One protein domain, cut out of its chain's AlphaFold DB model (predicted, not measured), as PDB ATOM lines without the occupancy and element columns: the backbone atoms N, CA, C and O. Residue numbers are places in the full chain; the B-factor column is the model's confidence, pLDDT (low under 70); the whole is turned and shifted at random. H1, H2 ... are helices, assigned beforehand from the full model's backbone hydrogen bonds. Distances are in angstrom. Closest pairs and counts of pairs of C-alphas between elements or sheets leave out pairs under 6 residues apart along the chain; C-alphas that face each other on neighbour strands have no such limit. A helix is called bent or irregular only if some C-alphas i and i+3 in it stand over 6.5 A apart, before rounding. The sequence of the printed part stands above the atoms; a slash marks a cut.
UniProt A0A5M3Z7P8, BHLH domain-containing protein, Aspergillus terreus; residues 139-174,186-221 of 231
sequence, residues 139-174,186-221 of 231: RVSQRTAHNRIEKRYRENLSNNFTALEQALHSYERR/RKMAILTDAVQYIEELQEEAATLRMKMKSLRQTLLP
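This is residues 139 to 174 and 186 to 221 of the 231 residues of the protein "BHLH domain-containing protein" of Aspergillus terreus (UniProt A0A5M3Z7P8). Two long helices, H1 and H2, cross as a lopsided X: the later part of H1 meets the early part of H2, and their long arms, residues 139 to 157 of H1 and residues 198 to 219 of H2, stick out toward opposite ends of a thin rod. Nothing else packs on these arms, and the contact at the crossing is small. The printed part has 72 residues with two named helices, H1 then H2, and no named strand; its class is all helix. It is extended, with a radius of gyration of the C-alphas of 21.7 A, and its C-alphas span 77 by 24 by 15 A.

H1, residues 139 to 172, touches H2, residues 186 to 219, with 9 pairs of C-alphas within 8 A. The closest C-alphas are those of Glu 165 and Ile 190, 6.0 A apart. H1 touches with residues 161 to 168 alone, and H2 with residues 187 to 197 alone. Their lines stand at a steep tilt of 44 degrees, and they run the same way. Their centres are 30.0 A apart. In both H1 and H2 every pair of O i and N i+4 is within hydrogen-bond range.

H1 begins at C-alpha 139, at (130.306, 145.310, 237.307), and is 49.4 A long from first to last C-alpha. H2 begins at C-alpha 186, at (144.879, 156.965, 205.450), and ends 48.6 A away at C-alpha 219, at (192.975, 160.342, 199.506). Neither helix is bent.

The C-alphas of Arg 139 and Pro 221, the two farthest apart, are 76.7 A from each other. Residues 175 to 185 are not printed, and C-alphas 174 and 186 are 21.1 A apart across this cut, which falls in the link from H1 to H2. The mean pLDDT of the printed part is 90.7; residue 139, residues 172 to 174 and residue 221 are under 70.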
ATOM      1  N   ARG A 139     130.293 145.591 238.759       64.44
ATOM      2  CA  ARG A 139     130.306 145.310 237.307       64.44
ATOM      3  C   ARG A 139     130.257 146.583 236.457       64.44
ATOM      4  O   ARG A 139     130.906 146.650 235.415       64.44
ATOM      5  N   VAL A 140     129.512 147.601 236.900       70.88
ATOM      6  CA  VAL A 140     129.477 148.915 236.231       70.88
ATOM      7  C   VAL A 140     130.822 149.627 236.381       70.88
ATOM      8  O   VAL A 140     131.348 150.129 235.391       70.88
ATOM      9  N   SER A 141     131.421 149.593 237.576       73.31
ATOM     10  CA  SER A 141     132.744 150.178 237.833       73.31
ATOM     11  C   SER A 141     133.844 149.553 236.961       73.31
ATOM     12  O   SER A 141     134.563 150.269 236.263       73.31
ATOM     13  N   GLN A 142     133.909 148.217 236.890       85.75
ATOM     14  CA  GLN A 142     134.888 147.509 236.056       85.75
ATOM     15  C   GLN A 142     134.750 147.865 234.568       85.75
ATOM     16  O   GLN A 142     135.747 148.091 233.882       85.75
ATOM     17  N   ARG A 143     133.513 147.956 234.063       91.56
ATOM     18  CA  ARG A 143     133.252 148.323 232.664       91.56
ATOM     19  C   ARG A 143     133.671 149.764 232.365       91.56
ATOM     20  O   ARG A 143     134.257 150.015 231.315       91.56
ATOM     21  N   THR A 144     133.409 150.699 233.275       90.25
ATOM     22  CA  THR A 144     133.822 152.102 233.127       90.25
ATOM     23  C   THR A 144     135.343 152.244 233.143       90.25
ATOM     24  O   THR A 144     135.896 152.925 232.279       90.25
ATOM     25  N   ALA A 145     136.029 151.556 234.059       91.12
ATOM     26  CA  ALA A 145     137.490 151.537 234.109       91.12
ATOM     27  C   ALA A 145     138.090 150.967 232.814       91.12
ATOM     28  O   ALA A 145     138.954 151.595 232.203       91.12
ATOM     29  N   HIS A 146     137.570 149.830 232.339       95.31
ATOM     30  CA  HIS A 146     138.005 149.225 231.082       95.31
ATOM     31  C   HIS A 146     137.826 150.175 229.887       95.31
ATOM     32  O   HIS A 146     138.766 150.393 229.127       95.31
ATOM     33  N   ASN A 147     136.655 150.804 229.756       95.69
ATOM     34  CA  ASN A 147     136.389 151.762 228.680       95.69
ATOM     35  C   ASN A 147     137.338 152.969 228.726       95.69
ATOM     36  O   ASN A 147     137.759 153.453 227.678       95.69
ATOM     37  N   ARG A 148     137.679 153.461 229.927       95.00
ATOM     38  CA  ARG A 148     138.625 154.574 230.103       95.00
ATOM     39  C   ARG A 148     140.028 154.188 229.634       95.00
ATOM     40  O   ARG A 148     140.664 154.972 228.933       95.00
ATOM     41  N   ILE A 149     140.481 152.984 229.981       95.75
ATOM     42  CA  ILE A 149     141.783 152.453 229.553       95.75
ATOM     43  C   ILE A 149     141.813 152.281 228.030       95.75
ATOM     44  O   ILE A 149     142.720 152.790 227.373       95.75
ATOM     45  N   GLU A 150     140.793 151.646 227.453       97.38
ATOM     46  CA  GLU A 150     140.689 151.430 226.006       97.38
ATOM     47  C   GLU A 150     140.626 152.755 225.232       97.38
ATOM     48  O   GLU A 150     141.268 152.907 224.191       97.38
ATOM     49  N   LYS A 151     139.894 153.752 225.749       97.38
ATOM     50  CA  LYS A 151     139.852 155.096 225.161       97.38
ATOM     51  C   LYS A 151     141.250 155.718 225.116       97.38
ATOM     52  O   LYS A 151     141.683 156.126 224.040       97.38
ATOM     53  N   ARG A 152     141.978 155.712 226.239       96.88
ATOM     54  CA  ARG A 152     143.355 156.236 226.319       96.88
ATOM     55  C   ARG A 152     144.295 155.504 225.357       96.88
ATOM     56  O   ARG A 152     145.116 156.140 224.704       96.88
ATOM     57  N   TYR A 153     144.152 154.183 225.229       98.25
ATOM     58  CA  TYR A 153     144.921 153.387 224.272       98.25
ATOM     59  C   TYR A 153     144.666 153.833 222.824       98.25
ATOM     60  O   TYR A 153     145.612 154.077 222.072       98.25
ATOM     61  N   ARG A 154     143.399 154.008 222.432       97.94
ATOM     62  CA  ARG A 154     143.042 154.469 221.080       97.94
ATOM     63  C   ARG A 154     143.529 155.883 220.789       97.94
ATOM     64  O   ARG A 154     143.957 156.154 219.666       97.94
ATOM     65  N   GLU A 155     143.454 156.774 221.772       97.56
ATOM     66  CA  GLU A 155     143.977 158.139 221.674       97.56
ATOM     67  C   GLU A 155     145.495 158.131 221.482       97.56
ATOM     68  O   GLU A 155     145.984 158.730 220.528       97.56
ATOM     69  N   ASN A 156     146.231 157.364 222.293       97.31
ATOM     70  CA  ASN A 156     147.677 157.193 222.139       97.31
ATOM     71  C   ASN A 156     148.034 156.657 220.744       97.31
ATOM     72  O   ASN A 156     148.863 157.241 220.049       97.31
ATOM     73  N   LEU A 157     147.348 155.608 220.283       97.38
ATOM     74  CA  LEU A 157     147.592 155.056 218.954       97.38
ATOM     75  C   LEU A 157     147.348 156.103 217.858       97.38
ATOM     76  O   LEU A 157     148.109 156.187 216.898       97.38
ATOM     77  N   SER A 158     146.299 156.914 218.005       96.25
ATOM     78  CA  SER A 158     145.988 157.991 217.061       96.25
ATOM     79  C   SER A 158     147.079 159.065 217.056       96.25
ATOM     80  O   SER A 158     147.510 159.467 215.978       96.25
ATOM     81  N   ASN A 159     147.599 159.438 218.229       97.12
ATOM     82  CA  ASN A 159     148.726 160.365 218.363       97.12
ATOM     83  C   ASN A 159     149.998 159.815 217.698       97.12
ATOM     84  O   ASN A 159     150.671 160.553 216.981       97.12
ATOM     85  N   ASN A 160     150.289 158.520 217.852       96.69
ATOM     86  CA  ASN A 160     151.434 157.879 217.196       96.69
ATOM     87  C   ASN A 160     151.308 157.922 215.667       96.69
ATOM     88  O   ASN A 160     152.281 158.218 214.977       96.69
ATOM     89  N   PHE A 161     150.108 157.680 215.127       96.50
ATOM     90  CA  PHE A 161     149.856 157.825 213.689       96.50
ATOM     91  C   PHE A 161     150.059 159.266 213.211       96.50
ATOM     92  O   PHE A 161     150.648 159.469 212.153       96.50
ATOM     93  N   THR A 162     149.606 160.262 213.979       95.31
ATOM     94  CA  THR A 162     149.804 161.678 213.641       95.31
ATOM     95  C   THR A 162     151.278 162.079 213.684       95.31
ATOM     96  O   THR A 162     151.746 162.745 212.763       95.31
ATOM     97  N   ALA A 163     152.028 161.650 214.700       95.88
ATOM     98  CA  ALA A 163     153.462 161.916 214.796       95.88
ATOM     99  C   ALA A 163     154.235 161.286 213.626       95.88
ATOM    100  O   ALA A 163     155.082 161.938 213.013       95.88
ATOM    101  N   LEU A 164     153.898 160.042 213.267       96.06
ATOM    102  CA  LEU A 164     154.487 159.359 212.118       96.06
ATOM    103  C   LEU A 164     154.187 160.097 210.806       96.06
ATOM    104  O   LEU A 164     155.093 160.349 210.020       96.06
ATOM    105  N   GLU A 165     152.935 160.493 210.585       93.62
ATOM    106  CA  GLU A 165     152.527 161.246 209.395       93.62
ATOM    107  C   GLU A 165     153.270 162.590 209.272       93.62
ATOM    108  O   GLU A 165     153.735 162.948 208.193       93.62
ATOM    109  N   GLN A 166     153.463 163.314 210.378       93.31
ATOM    110  CA  GLN A 166     154.241 164.559 210.391       93.31
ATOM    111  C   GLN A 166     155.720 164.339 210.037       93.31
ATOM    112  O   GLN A 166     156.301 165.133 209.288       93.31
ATOM    113  N   ALA A 167     156.328 163.264 210.548       92.44
ATOM    114  CA  ALA A 167     157.703 162.902 210.212       92.44
ATOM    115  C   ALA A 167     157.852 162.597 208.711       92.44
ATOM    116  O   ALA A 167     158.802 163.065 208.080       92.44
ATOM    117  N   LEU A 168     156.876 161.901 208.117       91.75
ATOM    118  CA  LEU A 168     156.861 161.583 206.686       91.75
ATOM    119  C   LEU A 168     156.621 162.814 205.805       91.75
ATOM    120  O   LEU A 168     157.345 163.016 204.835       91.75
ATOM    121  N   HIS A 169     155.691 163.701 206.164       86.75
ATOM    122  CA  HIS A 169     155.484 164.946 205.411       86.75
ATOM    123  C   HIS A 169     156.721 165.861 205.431       86.75
ATOM    124  O   HIS A 169     157.005 166.568 204.461       86.75
ATOM    125  N   SER A 170     157.488 165.838 206.525       80.81
ATOM    126  CA  SER A 170     158.764 166.562 206.630       80.81
ATOM    127  C   SER A 170     159.842 165.998 205.692       80.81
ATOM    128  O   SER A 170     160.783 166.711 205.322       80.81
ATOM    129  N   TYR A 171     159.711 164.731 205.295       77.38
ATOM    130  CA  TYR A 171     160.544 164.088 204.283       77.38
ATOM    131  C   TYR A 171     160.051 164.359 202.858       77.38
ATOM    132  O   TYR A 171     160.856 164.686 201.990       77.38
ATOM    133  N   GLU A 172     158.743 164.303 202.610       69.69
ATOM    134  CA  GLU A 172     158.170 164.450 201.266       69.69
ATOM    135  C   GLU A 172     158.479 165.820 200.637       69.69
ATOM    136  O   GLU A 172     158.725 165.915 199.440       69.69
ATOM    137  N   ARG A 173     158.635 166.884 201.443       60.66
ATOM    138  CA  ARG A 173     159.139 168.187 200.950       60.66
ATOM    139  C   ARG A 173     160.557 168.138 200.356       60.66
ATOM    140  O   ARG A 173     160.939 169.065 199.648       60.66
ATOM    141  N   ARG A 174     161.343 167.100 200.652       59.69
ATOM    142  CA  ARG A 174     162.674 166.843 200.074       59.69
ATOM    143  C   ARG A 174     162.650 165.810 198.947       59.69
ATOM    144  O   ARG A 174     163.547 165.835 198.110       59.69
ATOM    145  N   ARG A 186     143.799 156.028 205.078       90.19
ATOM    146  CA  ARG A 186     144.879 156.965 205.450       90.19
ATOM    147  C   ARG A 186     145.956 156.310 206.321       90.19
ATOM    148  O   ARG A 186     147.139 156.476 206.068       90.19
ATOM    149  N   LYS A 187     145.543 155.495 207.297       92.06
ATOM    150  CA  LYS A 187     146.461 154.741 208.165       92.06
ATOM    151  C   LYS A 187     147.333 153.757 207.384       92.06
ATOM    152  O   LYS A 187     148.517 153.660 207.664       92.06
ATOM    153  N   MET A 188     146.771 153.047 206.408       94.00
ATOM    154  CA  MET A 188     147.539 152.128 205.568       94.00
ATOM    155  C   MET A 188     148.515 152.871 204.651       94.00
ATOM    156  O   MET A 188     149.640 152.412 204.473       94.00
ATOM    157  N   ALA A 189     148.109 154.025 204.111       90.62
ATOM    158  CA  ALA A 189     148.999 154.880 203.329       90.62
ATOM    159  C   ALA A 189     150.213 155.317 204.165       90.62
ATOM    160  O   ALA A 189     151.330 154.997 203.783       90.62
ATOM    161  N   ILE A 190     149.982 155.874 205.364       92.44
ATOM    162  CA  ILE A 190     151.046 156.263 206.308       92.44
ATOM    163  C   ILE A 190     152.005 155.096 206.586       92.44
ATOM    164  O   ILE A 190     153.218 155.271 206.539       92.44
ATOM    165  N   LEU A 191     151.484 153.894 206.861       96.00
ATOM    166  CA  LEU A 191     152.333 152.725 207.123       96.00
ATOM    167  C   LEU A 191     153.164 152.329 205.903       96.00
ATOM    168  O   LEU A 191     154.339 151.998 206.035       96.00
ATOM    169  N   THR A 192     152.559 152.358 204.718       93.94
ATOM    170  CA  THR A 192     153.253 151.967 203.491       93.94
ATOM    171  C   THR A 192     154.316 153.000 203.110       93.94
ATOM    172  O   THR A 192     155.401 152.626 202.673       93.94
ATOM    173  N   ASP A 193     154.032 154.287 203.303       92.00
ATOM    174  CA  ASP A 193     154.987 155.379 203.089       92.00
ATOM    175  C   ASP A 193     156.138 155.308 204.106       92.00
ATOM    176  O   ASP A 193     157.294 155.496 203.737       92.00
ATOM    177  N   ALA A 194     155.860 154.941 205.365       96.00
ATOM    178  CA  ALA A 194     156.888 154.743 206.386       96.00
ATOM    179  C   ALA A 194     157.870 153.621 206.038       96.00
ATOM    180  O   ALA A 194     159.078 153.803 206.182       96.00
ATOM    181  N   VAL A 195     157.367 152.472 205.572       95.56
ATOM    182  CA  VAL A 195     158.225 151.351 205.152       95.56
ATOM    183  C   VAL A 195     159.132 151.785 204.007       95.56
ATOM    184  O   VAL A 195     160.345 151.612 204.094       95.56
ATOM    185  N   GLN A 196     158.559 152.423 202.985       94.19
ATOM    186  CA  GLN A 196     159.329 152.912 201.846       94.19
ATOM    187  C   GLN A 196     160.385 153.943 202.274       94.19
ATOM    188  O   GLN A 196     161.528 153.878 201.830       94.19
ATOM    189  N   TYR A 197     160.036 154.867 203.172       95.25
ATOM    190  CA  TYR A 197     160.975 155.875 203.657       95.25
ATOM    191  C   TYR A 197     162.167 155.258 204.404       95.25
ATOM    192  O   TYR A 197     163.307 155.689 204.231       95.25
ATOM    193  N   ILE A 198     161.929 154.221 205.212       96.00
ATOM    194  CA  ILE A 198     163.001 153.500 205.909       96.00
ATOM    195  C   ILE A 198     163.951 152.835 204.903       96.00
ATOM    196  O   ILE A 198     165.165 152.902 205.094       96.00
ATOM    197  N   GLU A 199     163.427 152.221 203.841       95.94
ATOM    198  CA  GLU A 199     164.241 151.601 202.785       95.94
ATOM    199  C   GLU A 199     165.115 152.637 202.064       95.94
ATOM    200  O   GLU A 199     166.324 152.435 201.921       95.94
ATOM    201  N   GLU A 200     164.536 153.781 201.693       94.19
ATOM    202  CA  GLU A 200     165.255 154.888 201.048       94.19
ATOM    203  C   GLU A 200     166.388 155.417 201.954       94.19
ATOM    204  O   GLU A 200     167.540 155.525 201.524       94.19
ATOM    205  N   LEU A 201     166.118 155.635 203.249       95.56
ATOM    206  CA  LEU A 201     167.145 156.045 204.218       95.56
ATOM    207  C   LEU A 201     168.274 155.017 204.373       95.56
ATOM    208  O   LEU A 201     169.440 155.385 204.556       95.56
ATOM    209  N   GLN A 202     167.953 153.724 204.334       97.00
ATOM    210  CA  GLN A 202     168.954 152.661 204.426       97.00
ATOM    211  C   GLN A 202     169.874 152.650 203.201       97.00
ATOM    212  O   GLN A 202     171.095 152.527 203.358       97.00
ATOM    213  N   GLU A 203     169.314 152.825 202.003       96.94
ATOM    214  CA  GLU A 203     170.071 152.917 200.753       96.94
ATOM    215  C   GLU A 203     170.985 154.150 200.737       96.94
ATOM    216  O   GLU A 203     172.179 154.046 200.422       96.94
ATOM    217  N   GLU A 204     170.473 155.311 201.150       95.56
ATOM    218  CA  GLU A 204     171.263 156.539 201.258       95.56
ATOM    219  C   GLU A 204     172.421 156.375 202.246       95.56
ATOM    220  O   GLU A 204     173.571 156.702 201.934       95.56
ATOM    221  N   ALA A 205     172.152 155.801 203.421       96.12
ATOM    222  CA  ALA A 205     173.176 155.551 204.424       96.12
ATOM    223  C   ALA A 205     174.236 154.552 203.927       96.12
ATOM    224  O   ALA A 205     175.427 154.713 204.212       96.12
ATOM    225  N   ALA A 206     173.845 153.517 203.178       97.50
ATOM    226  CA  ALA A 206     174.781 152.579 202.560       97.50
ATOM    227  C   ALA A 206     175.652 153.275 201.501       97.50
ATOM    228  O   ALA A 206     176.879 153.141 201.513       97.50
ATOM    229  N   THR A 207     175.035 154.089 200.647       97.69
ATOM    230  CA  THR A 207     175.717 154.870 199.611       97.69
ATOM    231  C   THR A 207     176.711 155.853 200.221       97.69
ATOM    232  O   THR A 207     177.855 155.945 199.771       97.69
ATOM    233  N   LEU A 208     176.322 156.563 201.280       97.50
ATOM    234  CA  LEU A 208     177.192 157.512 201.964       97.50
ATOM    235  C   LEU A 208     178.395 156.811 202.606       97.50
ATOM    236  O   LEU A 208     179.529 157.270 202.452       97.50
ATOM    237  N   ARG A 209     178.181 155.654 203.245       96.25
ATOM    238  CA  ARG A 209     179.274 154.827 203.786       96.25
ATOM    239  C   ARG A 209     180.233 154.368 202.688       96.25
ATOM    240  O   ARG A 209     181.448 154.425 202.882       96.25
ATOM    241  N   MET A 210     179.712 153.959 201.532       97.25
ATOM    242  CA  MET A 210     180.528 153.574 200.378       97.25
ATOM    243  C   MET A 210     181.354 154.745 199.842       97.25
ATOM    244  O   MET A 210     182.560 154.593 199.639       97.25
ATOM    245  N   LYS A 211     180.751 155.931 199.693       95.31
ATOM    246  CA  LYS A 211     181.451 157.162 199.283       95.31
ATOM    247  C   LYS A 211     182.550 157.544 200.273       95.31
ATOM    248  O   LYS A 211     183.674 157.796 199.854       95.31
ATOM    249  N   MET A 212     182.270 157.514 201.577       92.75
ATOM    250  CA  MET A 212     183.277 157.767 202.614       92.75
ATOM    251  C   MET A 212     184.430 156.764 202.559       92.75
ATOM    252  O   MET A 212     185.592 157.153 202.653       92.75
ATOM    253  N   LYS A 213     184.134 155.470 202.392       90.81
ATOM    254  CA  LYS A 213     185.161 154.429 202.268       90.81
ATOM    255  C   LYS A 213     186.022 154.642 201.024       90.81
ATOM    256  O   LYS A 213     187.243 154.570 201.127       90.81
ATOM    257  N   SER A 214     185.397 154.934 199.885       92.00
ATOM    258  CA  SER A 214     186.095 155.231 198.633       92.00
ATOM    259  C   SER A 214     186.987 156.463 198.779       92.00
ATOM    260  O   SER A 214     188.172 156.386 198.476       92.00
ATOM    261  N   LEU A 215     186.471 157.552 199.357       90.62
ATOM    262  CA  LEU A 215     187.239 158.773 199.598       90.62
ATOM    263  C   LEU A 215     188.446 158.527 200.517       90.62
ATOM    264  O   LEU A 215     189.545 159.008 200.255       90.62
ATOM    265  N   ARG A 216     188.276 157.725 201.575       87.69
ATOM    266  CA  ARG A 216     189.385 157.326 202.458       87.69
ATOM    267  C   ARG A 216     190.445 156.495 201.731       87.69
ATOM    268  O   ARG A 216     191.617 156.590 202.080       87.69
ATOM    269  N   GLN A 217     190.049 155.683 200.753       87.00
ATOM    270  CA  GLN A 217     190.970 154.887 199.938       87.00
ATOM    271  C   GLN A 217     191.705 155.739 198.895       87.00
ATOM    272  O   GLN A 217     192.895 155.522 198.685       87.00
ATOM    273  N   THR A 218     191.029 156.707 198.266       87.31
ATOM    274  CA  THR A 218     191.629 157.564 197.230       87.31
ATOM    275  C   THR A 218     192.555 158.625 197.808       87.31
ATOM    276  O   THR A 218     193.623 158.861 197.250       87.31
ATOM    277  N   LEU A 219     192.183 159.256 198.926       82.62
ATOM    278  CA  LEU A 219     192.975 160.342 199.506       82.62
ATOM    279  C   LEU A 219     194.197 159.851 200.288       82.62
ATOM    280  O   LEU A 219     195.165 160.594 200.428       82.62
ATOM    281  N   LEU A 220     194.176 158.626 200.822       70.62
ATOM    282  CA  LEU A 220     195.242 158.115 201.689       70.62
ATOM    283  C   LEU A 220     195.535 156.635 201.390       70.62
ATOM    284  O   LEU A 220     195.123 155.763 202.165       70.62
ATOM    285  N   PRO A 221     196.306 156.329 200.326       66.31
ATOM    286  CA  PRO A 221     196.572 154.953 199.888       66.31
ATOM    287  C   PRO A 221     197.345 154.058 200.883       66.31
ATOM    288  O   PRO A 221     197.627 152.909 200.565       66.31
TER     289      PRO A 221